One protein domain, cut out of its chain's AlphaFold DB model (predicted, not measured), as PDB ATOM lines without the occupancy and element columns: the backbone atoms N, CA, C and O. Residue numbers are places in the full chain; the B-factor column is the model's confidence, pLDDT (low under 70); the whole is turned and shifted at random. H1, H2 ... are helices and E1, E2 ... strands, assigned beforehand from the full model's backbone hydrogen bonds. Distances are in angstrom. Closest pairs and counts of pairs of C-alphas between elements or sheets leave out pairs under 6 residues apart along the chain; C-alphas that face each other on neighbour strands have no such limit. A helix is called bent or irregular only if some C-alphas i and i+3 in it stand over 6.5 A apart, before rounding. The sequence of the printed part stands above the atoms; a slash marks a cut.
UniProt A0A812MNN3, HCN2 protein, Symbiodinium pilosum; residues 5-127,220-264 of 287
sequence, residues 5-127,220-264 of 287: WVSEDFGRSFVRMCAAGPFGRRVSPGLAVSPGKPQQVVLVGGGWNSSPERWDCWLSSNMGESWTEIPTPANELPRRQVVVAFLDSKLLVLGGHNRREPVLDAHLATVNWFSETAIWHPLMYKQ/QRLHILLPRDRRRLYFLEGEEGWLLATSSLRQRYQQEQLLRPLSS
ATOM      1  N   TRP A   5      68.611 140.640   2.668       93.44
ATOM      2  CA  TRP A   5      69.987 140.499   3.128       93.44
ATOM      3  C   TRP A   5      70.034 139.605   4.357       93.44
ATOM      4  O   TRP A   5      69.186 139.712   5.244       93.44
ATOM      5  N   VAL A   6      71.043 138.746   4.417       90.31
ATOM      6  CA  VAL A   6      71.269 137.825   5.532       90.31
ATOM      7  C   VAL A   6      72.664 138.040   6.083       90.31
ATOM      8  O   VAL A   6      73.610 138.285   5.337       90.31
ATOM      9  N   SER A   7      72.774 137.955   7.403       87.75
ATOM     10  CA  SER A   7      74.047 137.922   8.106       87.75
ATOM     11  C   SER A   7      74.151 136.621   8.889       87.75
ATOM     12  O   SER A   7      73.246 136.268   9.646       87.75
ATOM     13  N   GLU A   8      75.270 135.926   8.723       87.00
ATOM     14  CA  GLU A   8      75.591 134.704   9.468       87.00
ATOM     15  C   GLU A   8      76.513 134.972  10.667       87.00
ATOM     16  O   GLU A   8      76.774 134.087  11.482       87.00
ATOM     17  N   ASP A   9      76.997 136.205  10.802       83.31
ATOM     18  CA  ASP A   9      78.050 136.605  11.732       83.31
ATOM     19  C   ASP A   9      77.609 137.735  12.673       83.31
ATOM     20  O   ASP A   9      78.412 138.570  13.093       83.31
ATOM     21  N   PHE A  10      76.332 137.708  13.068       80.69
ATOM     22  CA  PHE A  10      75.732 138.651  14.019       80.69
ATOM     23  C   PHE A  10      75.779 140.108  13.533       80.69
ATOM     24  O   PHE A  10      76.003 141.032  14.312       80.69
ATOM     25  N   GLY A  11      75.566 140.309  12.236       86.00
ATOM     26  CA  GLY A  11      75.497 141.620  11.604       86.00
ATOM     27  C   GLY A  11      76.853 142.248  11.294       86.00
ATOM     28  O   GLY A  11      76.900 143.449  11.044       86.00
ATOM     29  N   ARG A  12      77.953 141.484  11.314       87.06
ATOM     30  CA  ARG A  12      79.274 142.013  10.931       87.06
ATOM     31  C   ARG A  12      79.417 142.110   9.417       87.06
ATOM     32  O   ARG A  12      80.004 143.067   8.921       87.06
ATOM     33  N   SER A  13      78.859 141.152   8.692       90.38
ATOM     34  CA  SER A  13      78.769 141.145   7.240       90.38
ATOM     35  C   SER A  13      77.375 140.723   6.787       90.38
ATOM     36  O   SER A  13      76.625 140.069   7.514       90.38
ATOM     37  N   PHE A  14      77.016 141.150   5.578       92.56
ATOM     38  CA  PHE A  14      75.722 140.873   4.973       92.56
ATOM     39  C   PHE A  14      75.915 140.373   3.551       92.56
ATOM     40  O   PHE A  14      76.662 140.962   2.768       92.56
ATOM     41  N   VAL A  15      75.186 139.319   3.208       93.81
ATOM     42  CA  VAL A  15      75.077 138.791   1.853       93.81
ATOM     43  C   VAL A  15      73.686 139.115   1.336       93.81
ATOM     44  O   VAL A  15      72.683 138.873   2.011       93.81
ATOM     45  N   ARG A  16      73.615 139.692   0.135       95.56
ATOM     46  CA  ARG A  16      72.341 139.944  -0.536       95.56
ATOM     47  C   ARG A  16      71.823 138.634  -1.119       95.56
ATOM     48  O   ARG A  16      72.370 138.161  -2.110       95.56
ATOM     49  N   MET A  17      70.768 138.092  -0.524       94.62
ATOM     50  CA  MET A  17      70.146 136.832  -0.944       94.62
ATOM     51  C   MET A  17      69.212 137.032  -2.135       94.62
ATOM     52  O   MET A  17      69.163 136.208  -3.038       94.62
ATOM     53  N   CYS A  18      68.495 138.155  -2.162       94.88
ATOM     54  CA  CYS A  18      67.572 138.491  -3.236       94.88
ATOM     55  C   CYS A  18      67.671 139.986  -3.536       94.88
ATOM     56  O   CYS A  18      67.615 140.809  -2.624       94.88
ATOM     57  N   ALA A  19      67.857 140.358  -4.803       94.25
ATOM     58  CA  ALA A  19      67.936 141.767  -5.195       94.25
ATOM     59  C   ALA A  19      66.552 142.416  -5.365       94.25
ATOM     60  O   ALA A  19      66.428 143.625  -5.196       94.25
ATOM     61  N   ALA A  20      65.538 141.618  -5.706       94.38
ATOM     62  CA  ALA A  20      64.157 142.052  -5.867       94.38
ATOM     63  C   ALA A  20      63.217 140.852  -5.684       94.38
ATOM     64  O   ALA A  20      63.091 140.001  -6.565       94.38
ATOM     65  N   GLY A  21      62.577 140.777  -4.524       92.88
ATOM     66  CA  GLY A  21      61.618 139.745  -4.181       92.88
ATOM     67  C   GLY A  21      60.277 139.950  -4.894       92.88
ATOM     68  O   GLY A  21      59.859 141.090  -5.125       92.88
ATOM     69  N   PRO A  22      59.550 138.860  -5.196       95.25
ATOM     70  CA  PRO A  22      58.269 138.910  -5.910       95.25
ATOM     71  C   PRO A  22      57.164 139.633  -5.125       95.25
ATOM     72  O   PRO A  22      56.198 140.125  -5.700       95.25
ATOM     73  N   PHE A  23      57.347 139.783  -3.814       92.38
ATOM     74  CA  PHE A  23      56.477 140.564  -2.947       92.38
ATOM     75  C   PHE A  23      56.532 142.076  -3.254       92.38
ATOM     76  O   PHE A  23      55.634 142.819  -2.861       92.38
ATOM     77  N   GLY A  24      57.526 142.581  -3.985       90.50
ATOM     78  CA  GLY A  24      57.621 143.994  -4.363       90.50
ATOM     79  C   GLY A  24      57.824 144.960  -3.187       90.50
ATOM     80  O   GLY A  24      57.840 144.588  -2.011       90.50
ATOM     81  N   ARG A  25      57.992 146.247  -3.506       90.31
ATOM     82  CA  ARG A  25      58.396 147.269  -2.526       90.31
ATOM     83  C   ARG A  25      57.403 147.422  -1.376       90.31
ATOM     84  O   ARG A  25      56.224 147.690  -1.598       90.31
ATOM     85  N   ARG A  26      57.920 147.331  -0.149       89.25
ATOM     86  CA  ARG A  26      57.175 147.565   1.097       89.25
ATOM     87  C   ARG A  26      58.060 148.075   2.239       89.25
ATOM     88  O   ARG A  26      59.285 147.972   2.185       89.25
ATOM     89  N   VAL A  27      57.426 148.648   3.250       87.25
ATOM     90  CA  VAL A  27      57.953 149.054   4.553       87.25
ATOM     91  C   VAL A  27      57.123 148.402   5.648       87.25
ATOM     92  O   VAL A  27      55.931 148.121   5.466       87.25
ATOM     93  N   SER A  28      57.785 148.162   6.776       87.75
ATOM     94  CA  SER A  28      57.206 147.550   7.971       87.75
ATOM     95  C   SER A  28      56.392 146.266   7.708       87.75
ATOM     96  O   SER A  28      55.279 146.156   8.238       87.75
ATOM     97  N   PRO A  29      56.871 145.305   6.887       91.12
ATOM     98  CA  PRO A  29      56.274 143.977   6.887       91.12
ATOM     99  C   PRO A  29      56.544 143.285   8.230       91.12
ATOM    100  O   PRO A  29      57.548 143.557   8.890       91.12
ATOM    101  N   GLY A  30      55.669 142.365   8.613       90.50
ATOM    102  CA  GLY A  30      55.994 141.392   9.645       90.50
ATOM    103  C   GLY A  30      56.964 140.356   9.085       90.50
ATOM    104  O   GLY A  30      56.786 139.894   7.959       90.50
ATOM    105  N   LEU A  31      57.984 139.989   9.854       90.88
ATOM    106  CA  LEU A  31      58.941 138.946   9.494       90.88
ATOM    107  C   LEU A  31      59.051 137.949  10.643       90.88
ATOM    108  O   LEU A  31      58.973 138.332  11.809       90.88
ATOM    109  N   ALA A  32      59.251 136.675  10.328       90.12
ATOM    110  CA  ALA A  32      59.553 135.650  11.319       90.12
ATOM    111  C   ALA A  32      60.380 134.522  10.709       90.12
ATOM    112  O   ALA A  32      60.314 134.260   9.511       90.12
ATOM    113  N   VAL A  33      61.138 133.833  11.556       88.88
ATOM    114  CA  VAL A  33      61.968 132.692  11.167       88.88
ATOM    115  C   VAL A  33      61.505 131.459  11.932       88.88
ATOM    116  O   VAL A  33      61.228 131.543  13.131       88.88
ATOM    117  N   SER A  34      61.407 130.319  11.249       86.69
ATOM    118  CA  SER A  34      60.939 129.081  11.865       86.69
ATOM    119  C   SER A  34      61.931 128.569  12.925       86.69
ATOM    120  O   SER A  34      63.137 128.484  12.657       86.69
ATOM    121  N   PRO A  35      61.464 128.192  14.130       80.81
ATOM    122  CA  PRO A  35      62.319 127.660  15.180       80.81
ATOM    123  C   PRO A  35      63.086 126.420  14.712       80.81
ATOM    124  O   PRO A  35      62.517 125.481  14.159       80.81
ATOM    125  N   GLY A  36      64.402 126.414  14.932       82.25
ATOM    126  CA  GLY A  36      65.277 125.306  14.535       82.25
ATOM    127  C   GLY A  36      65.565 125.201  13.030       82.25
ATOM    128  O   GLY A  36      66.387 124.372  12.645       82.25
ATOM    129  N   LYS A  37      64.952 126.043  12.188       88.50
ATOM    130  CA  LYS A  37      65.167 126.090  10.734       88.50
ATOM    131  C   LYS A  37      65.374 127.544  10.282       88.50
ATOM    132  O   LYS A  37      64.460 128.141   9.721       88.50
ATOM    133  N   PRO A  38      66.560 128.135  10.527       85.25
ATOM    134  CA  PRO A  38      66.818 129.555  10.272       85.25
ATOM    135  C   PRO A  38      66.673 129.978   8.801       85.25
ATOM    136  O   PRO A  38      66.490 131.156   8.511       85.25
ATOM    137  N   GLN A  39      66.734 129.024   7.873       88.44
ATOM    138  CA  GLN A  39      66.493 129.239   6.450       88.44
ATOM    139  C   GLN A  39      65.017 129.428   6.088       88.44
ATOM    140  O   GLN A  39      64.721 129.890   4.991       88.44
ATOM    141  N   GLN A  40      64.101 129.053   6.982       93.00
ATOM    142  CA  GLN A  40      62.668 129.160   6.768       93.00
ATOM    143  C   GLN A  40      62.165 130.509   7.278       93.00
ATOM    144  O   GLN A  40      62.038 130.712   8.486       93.00
ATOM    145  N   VAL A  41      61.887 131.422   6.354       93.62
ATOM    146  CA  VAL A  41      61.490 132.804   6.632       93.62
ATOM    147  C   VAL A  41      60.065 133.035   6.149       93.62
ATOM    148  O   VAL A  41      59.669 132.560   5.087       93.62
ATOM    149  N   VAL A  42      59.292 133.771   6.940       95.44
ATOM    150  CA  VAL A  42      57.957 134.247   6.586       95.44
ATOM    151  C   VAL A  42      57.961 135.762   6.549       95.44
ATOM    152  O   VAL A  42      58.516 136.393   7.449       95.44
ATOM    153  N   LEU A  43      57.297 136.324   5.545       95.12
ATOM    154  CA  LEU A  43      56.978 137.740   5.432       95.12
ATOM    155  C   LEU A  43      55.457 137.900   5.365       95.12
ATOM    156  O   LEU A  43      54.813 137.231   4.563       95.12
ATOM    157  N   VAL A  44      54.882 138.794   6.171       95.00
ATOM    158  CA  VAL A  44      53.437 139.081   6.169       95.00
ATOM    159  C   VAL A  44      53.177 140.576   6.047       95.00
ATOM    160  O   VAL A  44      53.705 141.381   6.819       95.00
ATOM    161  N   GLY A  45      52.317 140.944   5.098       93.56
ATOM    162  CA  GLY A  45      51.811 142.300   4.924       93.56
ATOM    163  C   GLY A  45      52.904 143.349   4.718       93.56
ATOM    164  O   GLY A  45      53.932 143.111   4.079       93.56
ATOM    165  N   GLY A  46      52.672 144.545   5.245       91.12
ATOM    166  CA  GLY A  46      53.456 145.745   4.974       91.12
ATOM    167  C   GLY A  46      52.708 146.702   4.047       91.12
ATOM    168  O   GLY A  46      51.607 146.433   3.574       91.12
ATOM    169  N   GLY A  47      53.300 147.859   3.784       86.19
ATOM    170  CA  GLY A  47      52.740 148.843   2.854       86.19
ATOM    171  C   GLY A  47      53.841 149.653   2.199       86.19
ATOM    172  O   GLY A  47      55.001 149.499   2.547       86.19
ATOM    173  N   TRP A  48      53.528 150.527   1.254       76.88
ATOM    174  CA  TRP A  48      54.528 151.414   0.657       76.88
ATOM    175  C   TRP A  48      53.899 152.773   0.423       76.88
ATOM    176  O   TRP A  48      52.816 152.809  -0.133       76.88
ATOM    177  N   ASN A  49      54.554 153.860   0.843       72.56
ATOM    178  CA  ASN A  49      54.147 155.270   0.703       72.56
ATOM    179  C   ASN A  49      52.773 155.531   0.066       72.56
ATOM    180  O   ASN A  49      51.843 155.870   0.790       72.56
ATOM    181  N   SER A  50      52.659 155.374  -1.259       70.12
ATOM    182  CA  SER A  50      51.449 155.594  -2.065       70.12
ATOM    183  C   SER A  50      50.672 154.321  -2.448       70.12
ATOM    184  O   SER A  50      49.512 154.410  -2.839       70.12
ATOM    185  N   SER A  51      51.258 153.134  -2.316       72.62
ATOM    186  CA  SER A  51      50.592 151.852  -2.563       72.62
ATOM    187  C   SER A  51      49.698 151.452  -1.388       72.62
ATOM    188  O   SER A  51      50.027 151.778  -0.245       72.62
ATOM    189  N   PRO A  52      48.575 150.759  -1.630       76.56
ATOM    190  CA  PRO A  52      47.782 150.200  -0.543       76.56
ATOM    191  C   PRO A  52      48.639 149.268   0.322       76.56
ATOM    192  O   PRO A  52      49.585 148.634  -0.164       76.56
ATOM    193  N   GLU A  53      48.324 149.216   1.616       86.25
ATOM    194  CA  GLU A  53      48.823 148.162   2.490       86.25
ATOM    195  C   GLU A  53      48.458 146.788   1.916       86.25
ATOM    196  O   GLU A  53      47.593 146.664   1.043       86.25
ATOM    197  N   ARG A  54      49.131 145.748   2.401       90.88
ATOM    198  CA  ARG A  54      48.966 144.384   1.907       90.88
ATOM    199  C   ARG A  54      48.604 143.438   3.037       90.88
ATOM    200  O   ARG A  54      48.981 143.643   4.188       90.88
ATOM    201  N   TRP A  55      47.862 142.402   2.682       93.69
ATOM    202  CA  TRP A  55      47.619 141.231   3.514       93.69
ATOM    203  C   TRP A  55      47.978 139.984   2.713       93.69
ATOM    204  O   TRP A  55      47.156 139.125   2.417       93.69
ATOM    205  N   ASP A  56      49.229 139.935   2.287       95.19
ATOM    206  CA  ASP A  56      49.835 138.793   1.623       95.19
ATOM    207  C   ASP A  56      50.831 138.122   2.573       95.19
ATOM    208  O   ASP A  56      51.371 138.749   3.492       95.19
ATOM    209  N   CYS A  57      51.052 136.828   2.372       96.25
ATOM    210  CA  CYS A  57      52.004 136.044   3.140       96.25
ATOM    211  C   CYS A  57      52.953 135.354   2.168       96.25
ATOM    212  O   CYS A  57      52.516 134.732   1.203       96.25
ATOM    213  N   TRP A  58      54.247 135.474   2.421       97.25
ATOM    214  CA  TRP A  58      55.294 134.925   1.575       97.25
ATOM    215  C   TRP A  58      56.191 134.018   2.403       97.25
ATOM    216  O   TRP A  58      56.597 134.378   3.511       97.25
ATOM    217  N   LEU A  59      56.516 132.852   1.854       97.12
ATOM    218  CA  LEU A  59      57.425 131.885   2.453       97.12
ATOM    219  C   LEU A  59      58.724 131.832   1.665       97.12
ATOM    220  O   LEU A  59      58.711 131.831   0.439       97.12
ATOM    221  N   SER A  60      59.834 131.705   2.376       95.81
ATOM    222  CA  SER A  60      61.119 131.324   1.807       95.81
ATOM    223  C   SER A  60      61.688 130.155   2.593       95.81
ATOM    224  O   SER A  60      61.706 130.185   3.821       95.81
ATOM    225  N   SER A  61      62.154 129.119   1.900       95.75
ATOM    226  CA  SER A  61      62.803 127.947   2.502       95.75
ATOM    227  C   SER A  61      64.336 127.988   2.408       95.75
ATOM    228  O   SER A  61      65.005 127.089   2.920       95.75
ATOM    229  N   ASN A  62      64.888 129.038   1.793       94.50
ATOM    230  CA  ASN A  62      66.299 129.216   1.455       94.50
ATOM    231  C   ASN A  62      66.824 130.607   1.856       94.50
ATOM    232  O   ASN A  62      67.443 131.312   1.064       94.50
ATOM    233  N   MET A  63      66.579 131.013   3.106       92.06
ATOM    234  CA  MET A  63      67.122 132.252   3.690       92.06
ATOM    235  C   MET A  63      66.722 133.532   2.929       92.06
ATOM    236  O   MET A  63      67.411 134.547   2.990       92.06
ATOM    237  N   GLY A  64      65.592 133.516   2.224       93.88
ATOM    238  CA  GLY A  64      65.083 134.674   1.499       93.88
ATOM    239  C   GLY A  64      65.641 134.857   0.089       93.88
ATOM    240  O   GLY A  64      65.436 135.930  -0.476       93.88
ATOM    241  N   GLU A  65      66.317 133.854  -0.479       94.94
ATOM    242  CA  GLU A  65      66.766 133.863  -1.880       94.94
ATOM    243  C   GLU A  65      65.580 133.775  -2.856       94.94
ATOM    244  O   GLU A  65      65.470 134.588  -3.778       94.94
ATOM    245  N   SER A  66      64.640 132.857  -2.610       95.75
ATOM    246  CA  SER A  66      63.380 132.749  -3.354       95.75
ATOM    247  C   SER A  66      62.173 132.770  -2.423       95.75
ATOM    248  O   SER A  66      62.271 132.395  -1.253       95.75
ATOM    249  N   TRP A  67      61.030 133.203  -2.958       97.31
ATOM    250  CA  TRP A  67      59.799 133.379  -2.195       97.31
ATOM    251  C   TRP A  67      58.591 132.853  -2.959       97.31
ATOM    252  O   TRP A  67      58.447 133.145  -4.146       97.31
ATOM    253  N   THR A  68      57.699 132.179  -2.242       97.56
ATOM    254  CA  THR A  68      56.388 131.764  -2.741       97.56
ATOM    255  C   THR A  68      55.297 132.473  -1.955       97.56
ATOM    256  O   THR A  68      55.315 132.473  -0.721       97.56
ATOM    257  N   GLU A  69      54.352 133.089  -2.662       97.19
ATOM    258  CA  GLU A  69      53.143 133.640  -2.050       97.19
ATOM    259  C   GLU A  69      52.217 132.503  -1.640       97.19
ATOM    260  O   GLU A  69      51.944 131.600  -2.432       97.19
ATOM    261  N   ILE A  70      51.704 132.561  -0.416       96.19
ATOM    262  CA  ILE A  70      50.713 131.610   0.071       96.19
ATOM    263  C   ILE A  70      49.370 132.311   0.273       96.19
ATOM    264  O   ILE A  70      49.344 133.468   0.708       96.19
ATOM    265  N   PRO A  71      48.243 131.620   0.027       94.25
ATOM    266  CA  PRO A  71      46.928 132.205   0.233       94.25
ATOM    267  C   PRO A  71      46.738 132.687   1.674       94.25
ATOM    268  O   PRO A  71      46.984 131.950   2.635       94.25
ATOM    269  N   THR A  72      46.264 133.919   1.814       94.00
ATOM    270  CA  THR A  72      45.804 134.512   3.071       94.00
ATOM    271  C   THR A  72      44.271 134.568   3.098       94.00
ATOM    272  O   THR A  72      43.626 134.440   2.052       94.00
ATOM    273  N   PRO A  73      43.636 134.721   4.275       91.12
ATOM    274  CA  PRO A  73      42.183 134.858   4.337       91.12
ATOM    275  C   PRO A  73      41.700 136.107   3.577       91.12
ATOM    276  O   PRO A  73      42.208 137.205   3.794       91.12
ATOM    277  N   ALA A  74      40.709 135.940   2.693       80.81
ATOM    278  CA  ALA A  74      40.317 136.958   1.708       80.81
ATOM    279  C   ALA A  74      39.606 138.198   2.285       80.81
ATOM    280  O   ALA A  74      39.610 139.251   1.655       80.81
ATOM    281  N   ASN A  75      38.989 138.083   3.466       80.69
ATOM    282  CA  ASN A  75      38.168 139.146   4.064       80.69
ATOM    283  C   ASN A  75      38.944 140.039   5.045       80.69
ATOM    284  O   ASN A  75      38.350 140.831   5.772       80.69
ATOM    285  N   GLU A  76      40.262 139.893   5.093       84.94
ATOM    286  CA  GLU A  76      41.106 140.557   6.077       84.94
ATOM    287  C   GLU A  76      41.611 141.908   5.587       84.94
ATOM    288  O   GLU A  76      41.902 142.113   4.405       84.94
ATOM    289  N   LEU A  77      41.760 142.838   6.528       86.06
ATOM    290  CA  LEU A  77      42.228 144.176   6.204       86.06
ATOM    291  C   LEU A  77      43.732 144.163   5.875       86.06
ATOM    292  O   LEU A  77      44.532 143.592   6.626       86.06
ATOM    293  N   PRO A  78      44.153 144.831   4.787       89.62
ATOM    294  CA  PRO A  78      45.564 145.056   4.510       89.62
ATOM    295  C   PRO A  78      46.225 145.873   5.618       89.62
ATOM    296  O   PRO A  78      45.596 146.774   6.169       89.62
ATOM    297  N   ARG A  79      47.481 145.569   5.961       89.62
ATOM    298  CA  ARG A  79      48.120 146.112   7.170       89.62
ATOM    299  C   ARG A  79      49.645 146.098   7.114       89.62
ATOM    300  O   ARG A  79      50.256 145.274   6.444       89.62
ATOM    301  N   ARG A  80      50.266 146.991   7.878       88.38
ATOM    302  CA  ARG A  80      51.713 147.064   8.143       88.38
ATOM    303  C   ARG A  80      51.983 147.019   9.649       88.38
ATOM    304  O   ARG A  80      51.042 147.072  10.434       88.38
ATOM    305  N   GLN A  81      53.256 146.967  10.041       85.62
ATOM    306  CA  GLN A  81      53.691 146.892  11.447       85.62
ATOM    307  C   GLN A  81      53.080 145.691  12.183       85.62
ATOM    308  O   GLN A  81      52.735 145.764  13.358       85.62
ATOM    309  N   VAL A  82      52.919 144.588  11.458       86.00
ATOM    310  CA  VAL A  82      52.305 143.369  11.976       86.00
ATOM    311  C   VAL A  82      53.291 142.650  12.881       86.00
ATOM    312  O   VAL A  82      54.465 142.497  12.533       86.00
ATOM    313  N   VAL A  83      52.810 142.165  14.020       83.94
ATOM    314  CA  VAL A  83      53.601 141.301  14.893       83.94
ATOM    315  C   VAL A  83      53.474 139.878  14.373       83.94
ATOM    316  O   VAL A  83      52.372 139.341  14.283       83.94
ATOM    317  N   VAL A  84      54.602 139.264  14.026       87.38
ATOM    318  CA  VAL A  84      54.647 137.897  13.503       87.38
ATOM    319  C   VAL A  84      55.615 137.078  14.342       87.38
ATOM    320  O   VAL A  84      56.729 137.517  14.622       87.38
ATOM    321  N   ALA A  85      55.200 135.886  14.759       85.81
ATOM    322  CA  ALA A  85      56.046 134.985  15.530       85.81
ATOM    323  C   ALA A  85      55.690 133.524  15.284       85.81
ATOM    324  O   ALA A  85      54.548 133.192  14.991       85.81
ATOM    325  N   PHE A  86      56.660 132.634  15.463       83.38
ATOM    326  CA  PHE A  86      56.382 131.206  15.523       83.38
ATOM    327  C   PHE A  86      56.128 130.760  16.959       83.38
ATOM    328  O   PHE A  86      56.912 131.043  17.865       83.38
ATOM    329  N   LEU A  87      55.046 130.013  17.138       78.25
ATOM    330  CA  LEU A  87      54.686 129.322  18.364       78.25
ATOM    331  C   LEU A  87      54.645 127.836  18.069       78.25
ATOM    332  O   LEU A  87      53.765 127.358  17.350       78.25
ATOM    333  N   ASP A  88      55.625 127.121  18.605       76.19
ATOM    334  CA  ASP A  88      55.909 125.743  18.226       76.19
ATOM    335  C   ASP A  88      56.118 125.642  16.700       76.19
ATOM    336  O   ASP A  88      57.156 126.055  16.183       76.19
ATOM    337  N   SER A  89      55.117 125.151  15.968       79.94
ATOM    338  CA  SER A  89      55.120 124.997  14.509       79.94
ATOM    339  C   SER A  89      54.073 125.862  13.797       79.94
ATOM    340  O   SER A  89      53.802 125.647  12.615       79.94
ATOM    341  N   LYS A  90      53.434 126.796  14.507       88.00
ATOM    342  CA  LYS A  90      52.378 127.658  13.967       88.00
ATOM    343  C   LYS A  90      52.831 129.108  13.917       88.00
ATOM    344  O   LYS A  90      53.535 129.574  14.806       88.00
ATOM    345  N   LEU A  91      52.413 129.809  12.876       91.06
ATOM    346  CA  LEU A  91      52.651 131.229  12.697       91.06
ATOM    347  C   LEU A  91      51.544 132.010  13.400       91.06
ATOM    348  O   LEU A  91      50.381 131.902  13.029       91.06
ATOM    349  N   LEU A  92      51.900 132.790  14.405       89.12
ATOM    350  CA  LEU A  92      51.037 133.796  14.993       89.12
ATOM    351  C   LEU A  92      51.214 135.107  14.232       89.12
ATOM    352  O   LEU A  92      52.342 135.562  14.039       89.12
ATOM    353  N   VAL A  93      50.102 135.723  13.858       90.31
ATOM    354  CA  VAL A  93      50.051 137.056  13.264       90.31
ATOM    355  C   VAL A  93      49.097 137.894  14.102       90.31
ATOM    356  O   VAL A  93      47.946 137.508  14.275       90.31
ATOM    357  N   LEU A  94      49.573 139.004  14.664       87.06
ATOM    358  CA  LEU A  94      48.782 139.862  15.546       87.06
ATOM    359  C   LEU A  94      48.773 141.301  15.050       87.06
ATOM    360  O   LEU A  94      49.825 141.889  14.772       87.06
ATOM    361  N   GLY A  95      47.572 141.867  15.048       85.25
ATOM    362  CA  GLY A  95      47.321 143.287  14.930       85.25
ATOM    363  C   GLY A  95      47.902 143.934  13.674       85.25
ATOM    364  O   GLY A  95      47.767 143.423  12.557       85.25
ATOM    365  N   GLY A  96      48.550 145.081  13.875       85.44
ATOM    366  CA  GLY A  96      49.091 145.944  12.829       85.44
ATOM    367  C   GLY A  96      48.291 147.235  12.655       85.44
ATOM    368  O   GLY A  96      47.447 147.603  13.471       85.44
ATOM    369  N   HIS A  97      48.585 147.960  11.583       81.56
ATOM    370  CA  HIS A  97      47.968 149.248  11.282       81.56
ATOM    371  C   HIS A  97      47.734 149.381   9.779       81.56
ATOM    372  O   HIS A  97      48.583 148.981   8.978       81.56
ATOM    373  N   ASN A  98      46.623 149.992   9.382       83.50
ATOM    374  CA  ASN A  98      46.366 150.389   7.997       83.50
ATOM    375  C   ASN A  98      46.178 151.913   7.916       83.50
ATOM    376  O   ASN A  98      46.259 152.595   8.927       83.50
ATOM    377  N   ARG A  99      45.976 152.519   6.747       79.00
ATOM    378  CA  ARG A  99      45.821 153.991   6.676       79.00
ATOM    379  C   ARG A  99      44.643 154.574   7.461       79.00
ATOM    380  O   ARG A  99      44.641 155.776   7.699       79.00
ATOM    381  N   ARG A 100      43.639 153.764   7.783       79.62
ATOM    382  CA  ARG A 100      42.396 154.194   8.427       79.62
ATOM    383  C   ARG A 100      42.488 154.046   9.939       79.62
ATOM    384  O   ARG A 100      42.165 154.988  10.650       79.62
ATOM    385  N   GLU A 101      42.948 152.890  10.404       79.50
ATOM    386  CA  GLU A 101      42.891 152.514  11.812       79.50
ATOM    387  C   GLU A 101      43.867 151.373  12.158       79.50
ATOM    388  O   GLU A 101      44.375 150.670  11.267       79.50
ATOM    389  N   PRO A 102      44.151 151.173  13.457       78.00
ATOM    390  CA  PRO A 102      44.753 149.942  13.948       78.00
ATOM    391  C   PRO A 102      43.921 148.732  13.521       78.00
ATOM    392  O   PRO A 102      42.696 148.755  13.622       78.00
ATOM    393  N   VAL A 103      44.580 147.662  13.077       82.25
ATOM    394  CA  VAL A 103      43.889 146.393  12.840       82.25
ATOM    395  C   VAL A 103      44.010 145.550  14.092       82.25
ATOM    396  O   VAL A 103      45.101 145.370  14.627       82.25
ATOM    397  N   LEU A 104      42.865 145.096  14.584       78.19
ATOM    398  CA  LEU A 104      42.694 144.598  15.940       78.19
ATOM    399  C   LEU A 104      42.241 143.134  15.944       78.19
ATOM    400  O   LEU A 104      41.250 142.768  16.572       78.19
ATOM    401  N   ASP A 105      42.966 142.308  15.199       82.19
ATOM    402  CA  ASP A 105      42.721 140.876  15.106       82.19
ATOM    403  C   ASP A 105      43.985 140.063  15.407       82.19
ATOM    404  O   ASP A 105      45.077 140.583  15.679       82.19
ATOM    405  N   ALA A 106      43.801 138.753  15.385       85.12
ATOM    406  CA  ALA A 106      44.842 137.784  15.603       85.12
ATOM    407  C   ALA A 106      44.558 136.553  14.745       85.12
ATOM    408  O   ALA A 106      43.422 136.092  14.649       85.12
ATOM    409  N   HIS A 107      45.603 135.989  14.155       89.19
ATOM    410  CA  HIS A 107      45.525 134.815  13.301       89.19
ATOM    411  C   HIS A 107      46.588 133.801  13.693       89.19
ATOM    412  O   HIS A 107      47.727 134.150  14.006       89.19
ATOM    413  N   LEU A 108      46.219 132.525  13.635       90.56
ATOM    414  CA  LEU A 108      47.131 131.403  13.800       90.56
ATOM    415  C   LEU A 108      47.151 130.579  12.518       90.56
ATOM    416  O   LEU A 108      46.137 130.001  12.132       90.56
ATOM    417  N   ALA A 109      48.307 130.486  11.874       93.75
ATOM    418  CA  ALA A 109      48.486 129.726  10.650       93.75
ATOM    419  C   ALA A 109      49.288 128.448  10.910       93.75
ATOM    420  O   ALA A 109      50.372 128.475  11.496       93.75
ATOM    421  N   THR A 110      48.786 127.311  10.440       94.00
ATOM    422  CA  THR A 110      49.582 126.082  10.344       94.00
ATOM    423  C   THR A 110      50.266 126.083   8.981       94.00
ATOM    424  O   THR A 110      49.603 125.853   7.971       94.00
ATOM    425  N   VAL A 111      51.565 126.388   8.953       92.56
ATOM    426  CA  VAL A 111      52.350 126.519   7.716       92.56
ATOM    427  C   VAL A 111      52.889 125.156   7.287       92.56
ATOM    428  O   VAL A 111      53.597 124.493   8.049       92.56
ATOM    429  N   ASN A 112      52.594 124.753   6.054       93.31
ATOM    430  CA  ASN A 112      53.221 123.614   5.403       93.31
ATOM    431  C   ASN A 112      54.279 124.111   4.415       93.31
ATOM    432  O   ASN A 112      53.973 124.560   3.315       93.31
ATOM    433  N   TRP A 113      55.540 123.992   4.822       91.56
ATOM    434  CA  TRP A 113      56.692 124.422   4.032       91.56
ATOM    435  C   TRP A 113      56.966 123.572   2.790       91.56
ATOM    436  O   TRP A 113      57.685 124.031   1.916       91.56
ATOM    437  N   PHE A 114      56.459 122.336   2.724       90.75
ATOM    438  CA  PHE A 114      56.679 121.460   1.570       90.75
ATOM    439  C   PHE A 114      55.696 121.765   0.444       90.75
ATOM    440  O   PHE A 114      56.085 121.826  -0.714       90.75
ATOM    441  N   SER A 115      54.422 121.957   0.789       92.44
ATOM    442  CA  SER A 115      53.394 122.330  -0.185       92.44
ATOM    443  C   SER A 115      53.263 123.837  -0.381       92.44
ATOM    444  O   SER A 115      52.436 124.246  -1.183       92.44
ATOM    445  N   GLU A 116      54.015 124.642   0.374       90.75
ATOM    446  CA  GLU A 116      53.948 126.108   0.366       90.75
ATOM    447  C   GLU A 116      52.507 126.607   0.558       90.75
ATOM    448  O   GLU A 116      51.973 127.416  -0.191       90.75
ATOM    449  N   THR A 117      51.843 126.076   1.587       93.62
ATOM    450  CA  THR A 117      50.470 126.448   1.952       93.62
ATOM    451  C   THR A 117      50.360 126.757   3.437       93.62
ATOM    452  O   THR A 117      51.222 126.390   4.239       93.62
ATOM    453  N   ALA A 118      49.271 127.414   3.834       94.50
ATOM    454  CA  ALA A 118      48.917 127.563   5.235       94.50
ATOM    455  C   ALA A 118      47.414 127.407   5.456       94.50
ATOM    456  O   ALA A 118      46.599 127.807   4.627       94.50
ATOM    457  N   ILE A 119      47.062 126.842   6.609       94.62
ATOM    458  CA  ILE A 119      45.688 126.823   7.114       94.62
ATOM    459  C   ILE A 119      45.590 127.882   8.205       94.62
ATOM    460  O   ILE A 119      46.257 127.760   9.235       94.62
ATOM    461  N   TRP A 120      44.779 128.906   7.963       93.88
ATOM    462  CA  TRP A 120      44.600 130.051   8.849       93.88
ATOM    463  C   TRP A 120      43.383 129.864   9.752       93.88
ATOM    464  O   TRP A 120      42.315 129.460   9.296       93.88
ATOM    465  N   HIS A 121      43.547 130.196  11.027       89.75
ATOM    466  CA  HIS A 121      42.477 130.226  12.012       89.75
ATOM    467  C   HIS A 121      42.419 131.621  12.638       89.75
ATOM    468  O   HIS A 121      43.420 132.035  13.237       89.75
ATOM    469  N   PRO A 122      41.283 132.335  12.543       86.94
ATOM    470  CA  PRO A 122      41.108 133.559  13.303       86.94
ATOM    471  C   PRO A 122      41.106 133.209  14.792       86.94
ATOM    472  O   PRO A 122      40.465 132.248  15.228       86.94
ATOM    473  N   LEU A 123      41.851 133.974  15.577       79.38
ATOM    474  CA  LEU A 123      41.853 133.872  17.025       79.38
ATOM    475  C   LEU A 123      40.817 134.852  17.562       79.38
ATOM    476  O   LEU A 123      41.020 136.064  17.563       79.38
ATOM    477  N   MET A 124      39.699 134.307  18.031       64.88
ATOM    478  CA  MET A 124      38.713 135.079  18.779       64.88
ATOM    479  C   MET A 124      39.296 135.389  20.159       64.88
ATOM    480  O   MET A 124      39.681 134.481  20.900       64.88
ATOM    481  N   TYR A 125      39.363 136.665  20.526       56.72
ATOM    482  CA  TYR A 125      39.745 137.059  21.876       56.72
ATOM    483  C   TYR A 125      38.496 137.171  22.759       56.72
ATOM    484  O   TYR A 125      37.445 137.639  22.327       56.72
ATOM    485  N   LYS A 126      38.615 136.729  24.012       41.66
ATOM    486  CA  LYS A 126      37.650 137.012  25.082       41.66
ATOM    487  C   LYS A 126      38.414 137.712  26.195       41.66
ATOM    488  O   LYS A 126      39.407 137.171  26.680       41.66
ATOM    489  N   GLN A 127      37.980 138.901  26.597       42.69
ATOM    490  CA  GLN A 127      38.556 139.558  27.765       42.69
ATOM    491  C   GLN A 127      38.180 138.775  29.025       42.69
ATOM    492  O   GLN A 127      37.016 138.465  29.250       42.69
ATOM    493  N   GLN A 220      67.761 153.369   4.628       37.75
ATOM    494  CA  GLN A 220      67.317 152.457   5.690       37.75
ATOM    495  C   GLN A 220      67.832 151.036   5.434       37.75
ATOM    496  O   GLN A 220      67.693 150.516   4.325       37.75
ATOM    497  N   ARG A 221      68.396 150.399   6.470       35.12
ATOM    498  CA  ARG A 221      68.873 149.007   6.463       35.12
ATOM    499  C   ARG A 221      68.205 148.218   7.593       35.12
ATOM    500  O   ARG A 221      68.026 148.741   8.693       35.12
ATOM    501  N   LEU A 222      67.816 146.978   7.294       35.31
ATOM    502  CA  LEU A 222      67.215 146.029   8.235       35.31
ATOM    503  C   LEU A 222      68.282 145.018   8.663       35.31
ATOM    504  O   LEU A 222      68.864 144.347   7.811       35.31
ATOM    505  N   HIS A 223      68.520 144.889   9.968       37.53
ATOM    506  CA  HIS A 223      69.484 143.931  10.515       37.53
ATOM    507  C   HIS A 223      68.761 142.856  11.338       37.53
ATOM    508  O   HIS A 223      67.891 143.159  12.157       37.53
ATOM    509  N   ILE A 224      69.127 141.591  11.116       36.25
ATOM    510  CA  ILE A 224      68.611 140.428  11.849       36.25
ATOM    511  C   ILE A 224      69.733 139.924  12.759       36.25
ATOM    512  O   ILE A 224      70.815 139.590  12.277       36.25
ATOM    513  N   LEU A 225      69.484 139.865  14.069       34.88
ATOM    514  CA  LEU A 225      70.438 139.332  15.046       34.88
ATOM    515  C   LEU A 225      69.934 137.996  15.598       34.88
ATOM    516  O   LEU A 225      68.867 137.917  16.211       34.88
ATOM    517  N   LEU A 226      70.741 136.953  15.405       32.97
ATOM    518  CA  LEU A 226      70.540 135.607  15.938       32.97
ATOM    519  C   LEU A 226      71.545 135.379  17.071       32.97
ATOM    520  O   LEU A 226      72.720 135.264  16.759       32.97
ATOM    521  N   PRO A 227      71.172 135.300  18.360       36.66
ATOM    522  CA  PRO A 227      72.115 134.987  19.430       36.66
ATOM    523  C   PRO A 227      72.668 133.561  19.309       36.66
ATOM    524  O   PRO A 227      72.094 132.688  18.655       36.66
ATOM    525  N   ARG A 228      73.790 133.307  19.995       33.62
ATOM    526  CA  ARG A 228      74.550 132.041  19.950       33.62
ATOM    527  C   ARG A 228      73.726 130.809  20.351       33.62
ATOM    528  O   ARG A 228      74.089 129.692  19.998       33.62
ATOM    529  N   ASP A 229      72.629 131.015  21.074       38.50
ATOM    530  CA  ASP A 229      71.704 129.967  21.496       38.50
ATOM    531  C   ASP A 229      70.680 129.566  20.415       38.50
ATOM    532  O   ASP A 229      70.023 128.539  20.576       38.50
ATOM    533  N   ARG A 230      70.558 130.337  19.318       36.38
ATOM    534  CA  ARG A 230      69.558 130.183  18.240       36.38
ATOM    535  C   ARG A 230      68.102 130.149  18.736       36.38
ATOM    536  O   ARG A 230      67.237 129.601  18.055       36.38
ATOM    537  N   ARG A 231      67.818 130.696  19.925       34.34
ATOM    538  CA  ARG A 231      66.509 130.573  20.603       34.34
ATOM    539  C   ARG A 231      65.676 131.850  20.592       34.34
ATOM    540  O   ARG A 231      64.526 131.810  21.022       34.34
ATOM    541  N   ARG A 232      66.235 132.977  20.145       37.81
ATOM    542  CA  ARG A 232      65.577 134.294  20.145       37.81
ATOM    543  C   ARG A 232      65.925 135.056  18.870       37.81
ATOM    544  O   ARG A 232      67.016 134.879  18.337       37.81
ATOM    545  N   LEU A 233      65.001 135.878  18.380       34.47
ATOM    546  CA  LEU A 233      65.175 136.666  17.161       34.47
ATOM    547  C   LEU A 233      64.937 138.143  17.484       34.47
ATOM    548  O   LEU A 233      63.938 138.475  18.121       34.47
ATOM    549  N   TYR A 234      65.838 139.015  17.037       40.72
ATOM    550  CA  TYR A 234      65.685 140.463  17.160       40.72
ATOM    551  C   TYR A 234      65.696 141.105  15.770       40.72
ATOM    552  O   TYR A 234      66.529 140.754  14.931       40.72
ATOM    553  N   PHE A 235      64.782 142.053  15.546       35.53
ATOM    554  CA  PHE A 235      64.699 142.867  14.332       35.53
ATOM    555  C   PHE A 235      65.176 144.293  14.619       35.53
ATOM    556  O   PHE A 235      64.808 144.867  15.646       35.53
ATOM    557  N   LEU A 236      65.965 144.867  13.709       38.97
ATOM    558  CA  LEU A 236      66.476 146.238  13.799       38.97
ATOM    559  C   LEU A 236      66.194 147.022  12.515       38.97
ATOM    560  O   LEU A 236      66.531 146.552  11.434       38.97
ATOM    561  N   GLU A 237      65.684 148.247  12.639       33.75
ATOM    562  CA  GLU A 237      65.598 149.226  11.546       33.75
ATOM    563  C   GLU A 237      66.289 150.535  11.980       33.75
ATOM    564  O   GLU A 237      65.835 151.170  12.932       33.75
ATOM    565  N   GLY A 238      67.355 150.950  11.278       32.22
ATOM    566  CA  GLY A 238      67.946 152.302  11.370       32.22
ATOM    567  C   GLY A 238      69.409 152.402  11.840       32.22
ATOM    568  O   GLY A 238      69.853 151.632  12.684       32.22
ATOM    569  N   GLU A 239      70.141 153.378  11.273       35.47
ATOM    570  CA  GLU A 239      71.615 153.418  11.167       35.47
ATOM    571  C   GLU A 239      72.426 153.727  12.436       35.47
ATOM    572  O   GLU A 239      73.610 153.422  12.434       35.47
ATOM    573  N   GLU A 240      71.869 154.237  13.537       32.09
ATOM    574  CA  GLU A 240      72.681 154.496  14.741       32.09
ATOM    575  C   GLU A 240      71.884 154.337  16.040       32.09
ATOM    576  O   GLU A 240      71.057 155.184  16.372       32.09
ATOM    577  N   GLY A 241      72.182 153.284  16.810       33.25
ATOM    578  CA  GLY A 241      71.798 153.145  18.222       33.25
ATOM    579  C   GLY A 241      70.573 152.266  18.514       33.25
ATOM    580  O   GLY A 241      69.545 152.329  17.847       33.25
ATOM    581  N   TRP A 242      70.701 151.440  19.555       32.34
ATOM    582  CA  TRP A 242      69.730 150.432  19.990       32.34
ATOM    583  C   TRP A 242      68.419 151.035  20.508       32.34
ATOM    584  O   TRP A 242      68.414 151.721  21.529       32.34
ATOM    585  N   LEU A 243      67.296 150.687  19.872       27.62
ATOM    586  CA  LEU A 243      65.962 150.804  20.463       27.62
ATOM    587  C   LEU A 243      64.970 149.879  19.741       27.62
ATOM    588  O   LEU A 243      64.940 149.803  18.514       27.62
ATOM    589  N   LEU A 244      64.174 149.156  20.530       29.30
ATOM    590  CA  LEU A 244      63.105 148.277  20.065       29.30
ATOM    591  C   LEU A 244      62.028 149.127  19.352       29.30
ATOM    592  O   LEU A 244      61.209 149.761  20.005       29.30
ATOM    593  N   ALA A 245      62.100 149.121  18.020       28.91
ATOM    594  CA  ALA A 245      61.178 149.627  16.997       28.91
ATOM    595  C   ALA A 245      60.753 151.122  16.985       28.91
ATOM    596  O   ALA A 245      60.091 151.668  17.863       28.91
ATOM    597  N   THR A 246      61.105 151.727  15.845       33.88
ATOM    598  CA  THR A 246      60.399 152.728  15.025       33.88
ATOM    599  C   THR A 246      59.551 153.776  15.752       33.88
ATOM    600  O   THR A 246      58.328 153.662  15.852       33.88
ATOM    601  N   SER A 247      60.187 154.880  16.135       29.78
ATOM    602  CA  SER A 247      59.503 156.140  16.411       29.78
ATOM    603  C   SER A 247      60.250 157.297  15.736       29.78
ATOM    604  O   SER A 247      61.464 157.247  15.530       29.78
ATOM    605  N   SER A 248      59.513 158.321  15.301       37.44
ATOM    606  CA  SER A 248      60.094 159.515  14.668       37.44
ATOM    607  C   SER A 248      61.066 160.240  15.616       37.44
ATOM    608  O   SER A 248      60.898 160.188  16.834       37.44
ATOM    609  N   LEU A 249      62.043 160.980  15.067       29.61
ATOM    610  CA  LEU A 249      63.130 161.668  15.796       29.61
ATOM    611  C   LEU A 249      62.700 162.476  17.042       29.61
ATOM    612  O   LEU A 249      63.504 162.653  17.953       29.61
ATOM    613  N   ARG A 250      61.444 162.939  17.128       32.59
ATOM    614  CA  ARG A 250      60.911 163.660  18.300       32.59
ATOM    615  C   ARG A 250      60.649 162.780  19.529       32.59
ATOM    616  O   ARG A 250      60.699 163.293  20.640       32.59
ATOM    617  N   GLN A 251      60.382 161.485  19.355       40.88
ATOM    618  CA  GLN A 251      60.116 160.544  20.456       40.88
ATOM    619  C   GLN A 251      61.395 159.945  21.062       40.88
ATOM    620  O   GLN A 251      61.374 159.471  22.198       40.88
ATOM    621  N   ARG A 252      62.523 160.060  20.353       38.66
ATOM    622  CA  ARG A 252      63.837 159.525  20.737       38.66
ATOM    623  C   ARG A 252      64.329 160.038  22.098       38.66
ATOM    624  O   ARG A 252      64.751 159.252  22.937       38.66
ATOM    625  N   TYR A 253      64.180 161.339  22.357       37.34
ATOM    626  CA  TYR A 253      64.674 161.974  23.587       37.34
ATOM    627  C   TYR A 253      63.898 161.549  24.848       37.34
ATOM    628  O   TYR A 253      64.481 161.361  25.912       37.34
ATOM    629  N   GLN A 254      62.581 161.349  24.733       39.62
ATOM    630  CA  GLN A 254      61.749 160.910  25.860       39.62
ATOM    631  C   GLN A 254      61.900 159.409  26.147       39.62
ATOM    632  O   GLN A 254      61.823 158.991  27.302       39.62
ATOM    633  N   GLN A 255      62.147 158.593  25.116       40.50
ATOM    634  CA  GLN A 255      62.345 157.149  25.265       40.50
ATOM    635  C   GLN A 255      63.704 156.801  25.898       40.50
ATOM    636  O   GLN A 255      63.768 155.905  26.739       40.50
ATOM    637  N   GLU A 256      64.776 157.529  25.574       41.19
ATOM    638  CA  GLU A 256      66.115 157.275  26.131       41.19
ATOM    639  C   GLU A 256      66.202 157.507  27.652       41.19
ATOM    640  O   GLU A 256      66.858 156.730  28.355       41.19
ATOM    641  N   GLN A 257      65.496 158.509  28.190       44.94
ATOM    642  CA  GLN A 257      65.451 158.751  29.640       44.94
ATOM    643  C   GLN A 257      64.675 157.664  30.408       44.94
ATOM    644  O   GLN A 257      65.015 157.351  31.549       44.94
ATOM    645  N   LEU A 258      63.675 157.037  29.777       40.09
ATOM    646  CA  LEU A 258      62.860 155.976  30.382       40.09
ATOM    647  C   LEU A 258      63.510 154.586  30.304       40.09
ATOM    648  O   LEU A 258      63.273 153.747  31.175       40.09
ATOM    649  N   LEU A 259      64.330 154.318  29.284       39.03
ATOM    650  CA  LEU A 259      64.870 152.975  29.029       39.03
ATOM    651  C   LEU A 259      66.152 152.644  29.803       39.03
ATOM    652  O   LEU A 259      66.391 151.469  30.093       39.03
ATOM    653  N   ARG A 260      66.950 153.640  30.216       43.50
ATOM    654  CA  ARG A 260      68.150 153.405  31.048       43.50
ATOM    655  C   ARG A 260      67.834 152.717  32.389       43.50
ATOM    656  O   ARG A 260      68.470 151.701  32.674       43.50
ATOM    657  N   PRO A 261      66.842 153.164  33.184       43.56
ATOM    658  CA  PRO A 261      66.455 152.478  34.423       43.56
ATOM    659  C   PRO A 261      65.799 151.108  34.190       43.56
ATOM    660  O   PRO A 261      65.839 150.238  35.059       43.56
ATOM    661  N   LEU A 262      65.176 150.919  33.022       38.31
ATOM    662  CA  LEU A 262      64.538 149.666  32.623       38.31
ATOM    663  C   LEU A 262      65.591 148.601  32.297       38.31
ATOM    664  O   LEU A 262      65.515 147.512  32.852       38.31
ATOM    665  N   SER A 263      66.611 148.923  31.496       41.34
ATOM    666  CA  SER A 263      67.663 147.978  31.075       41.34
ATOM    667  C   SER A 263      68.321 147.223  32.243       41.34
ATOM    668  O   SER A 263      68.312 145.995  32.268       41.34
ATOM    669  N   SER A 264      68.745 147.950  33.275       43.12
ATOM    670  CA  SER A 264      69.373 147.411  34.492       43.12
ATOM    671  C   SER A 264      68.429 146.548  35.346       43.12
ATOM    672  O   SER A 264      68.874 145.687  36.104       43.12
TER     673      SER A 264
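This is residues 5 to 127 and 220 to 264 of the 287 residues of the protein "HCN2 protein" of Symbiodinium pilosum (UniProt A0A812MNN3). Two strongly twisted four-stranded sheets, E2 to E5 and E6 to E9, lie face to face as a sandwich, and edge strand E2 runs close beside edge strand E6. Outside this well-formed body, on the side of E2 and away from E7 to E9, lie the strand E1, the small hairpin of E10 and E11 and, farthest out, the helix H1. The printed part has 168 residues, with eleven named strands followed by one named helix; the sheet orders are E2 - E3 - E4 - E5, E6 - E7 - E8 - E9 and E10 - E11, each antiparallel. The class is mostly strand, though under half of the residues are in named elements. The whole is compact, with a radius of gyration of the C-alphas of 16.5 A and spans of 46 by 38 by 35 A.

E1, residues 15 to 18, pairs with no named strand, but its residues 15 to 16 form a short antiparallel pairing with residues 5 to 6. E2, residues 30 to 34, and E3, residues 37 to 48, form a hairpin, with N 32 and O 42 at 3.0 A. E3 bends by 58 degrees at residue 45, and E4, residues 51 to 60, bends by 68 degrees at residue 55; N 43 and O 58 of this pair are 2.9 A apart. E5, residues 68 to 70, completes this meander, each strand the antiparallel neighbour of the one before, with N 70 and O 57 at 2.8 A. The link from E5 to E6, residues 83 to 87, leads to the second sheet, also a meander. E6 and E7, residues 90 to 94, have N 85 and O 92 at 3.0 A. E7 and E8, residues 106 to 112, have N 93 and O 107 at 2.9 A. E8 and E9, residues 117 to 122, have N 110 and O 119 at 2.8 A. The two sheets form a sandwich, two sheets face to face, with best planes 15 degrees apart and strands at 30 degrees. The closest C-alphas of E2 and E6 are those of Gly 30 and Val 84, 5.4 A apart; those of E5 and E9 are Ile 70 and Thr 117, 5.5 A. E10, residues 222 to 225, and E11, residues 234 to 237, form a hairpin, with N 223 and O 236 at 3.0 A. E11 is only just apart from E2, the closest C-alphas being 8.5 A apart. H1, residues 252 to 264, is not on either four-stranded sheet; 3 of its 9 O i to N i+4 pairs and 3 of its 10 O i to N i+3 pairs are within hydrogen-bond range.

E1 begins at C-alpha 15 (75.077, 138.791, 1.853). E3, the longest strand with 12 residues, is 29.3 A from first to last C-alpha and begins at C-alpha 37 (65.167, 126.090, 10.734). E4 is 23.5 A long, E8 19.4 A and E9 16.3 A. H1 is 19.1 A long and ends at C-alpha 264 (69.373, 147.411, 34.492); it is neither bent nor irregular, but only just: C-alphas 258 and 261 are 6.4 A apart.

The two C-alphas farthest apart are those of Ser 115 and Gln 257, 48.6 A. Residues 128 to 219 are not printed, and C-alphas 127 and 220 are 38.5 A apart across the cut. Of the links that are printed whole, those from E1 to E2, E5 to E6, E7 to E8 and E11 to H1 are long. The mean pLDDT of the printed part is 73.8; residues 124 to 127 and 220 to 264 are under 70.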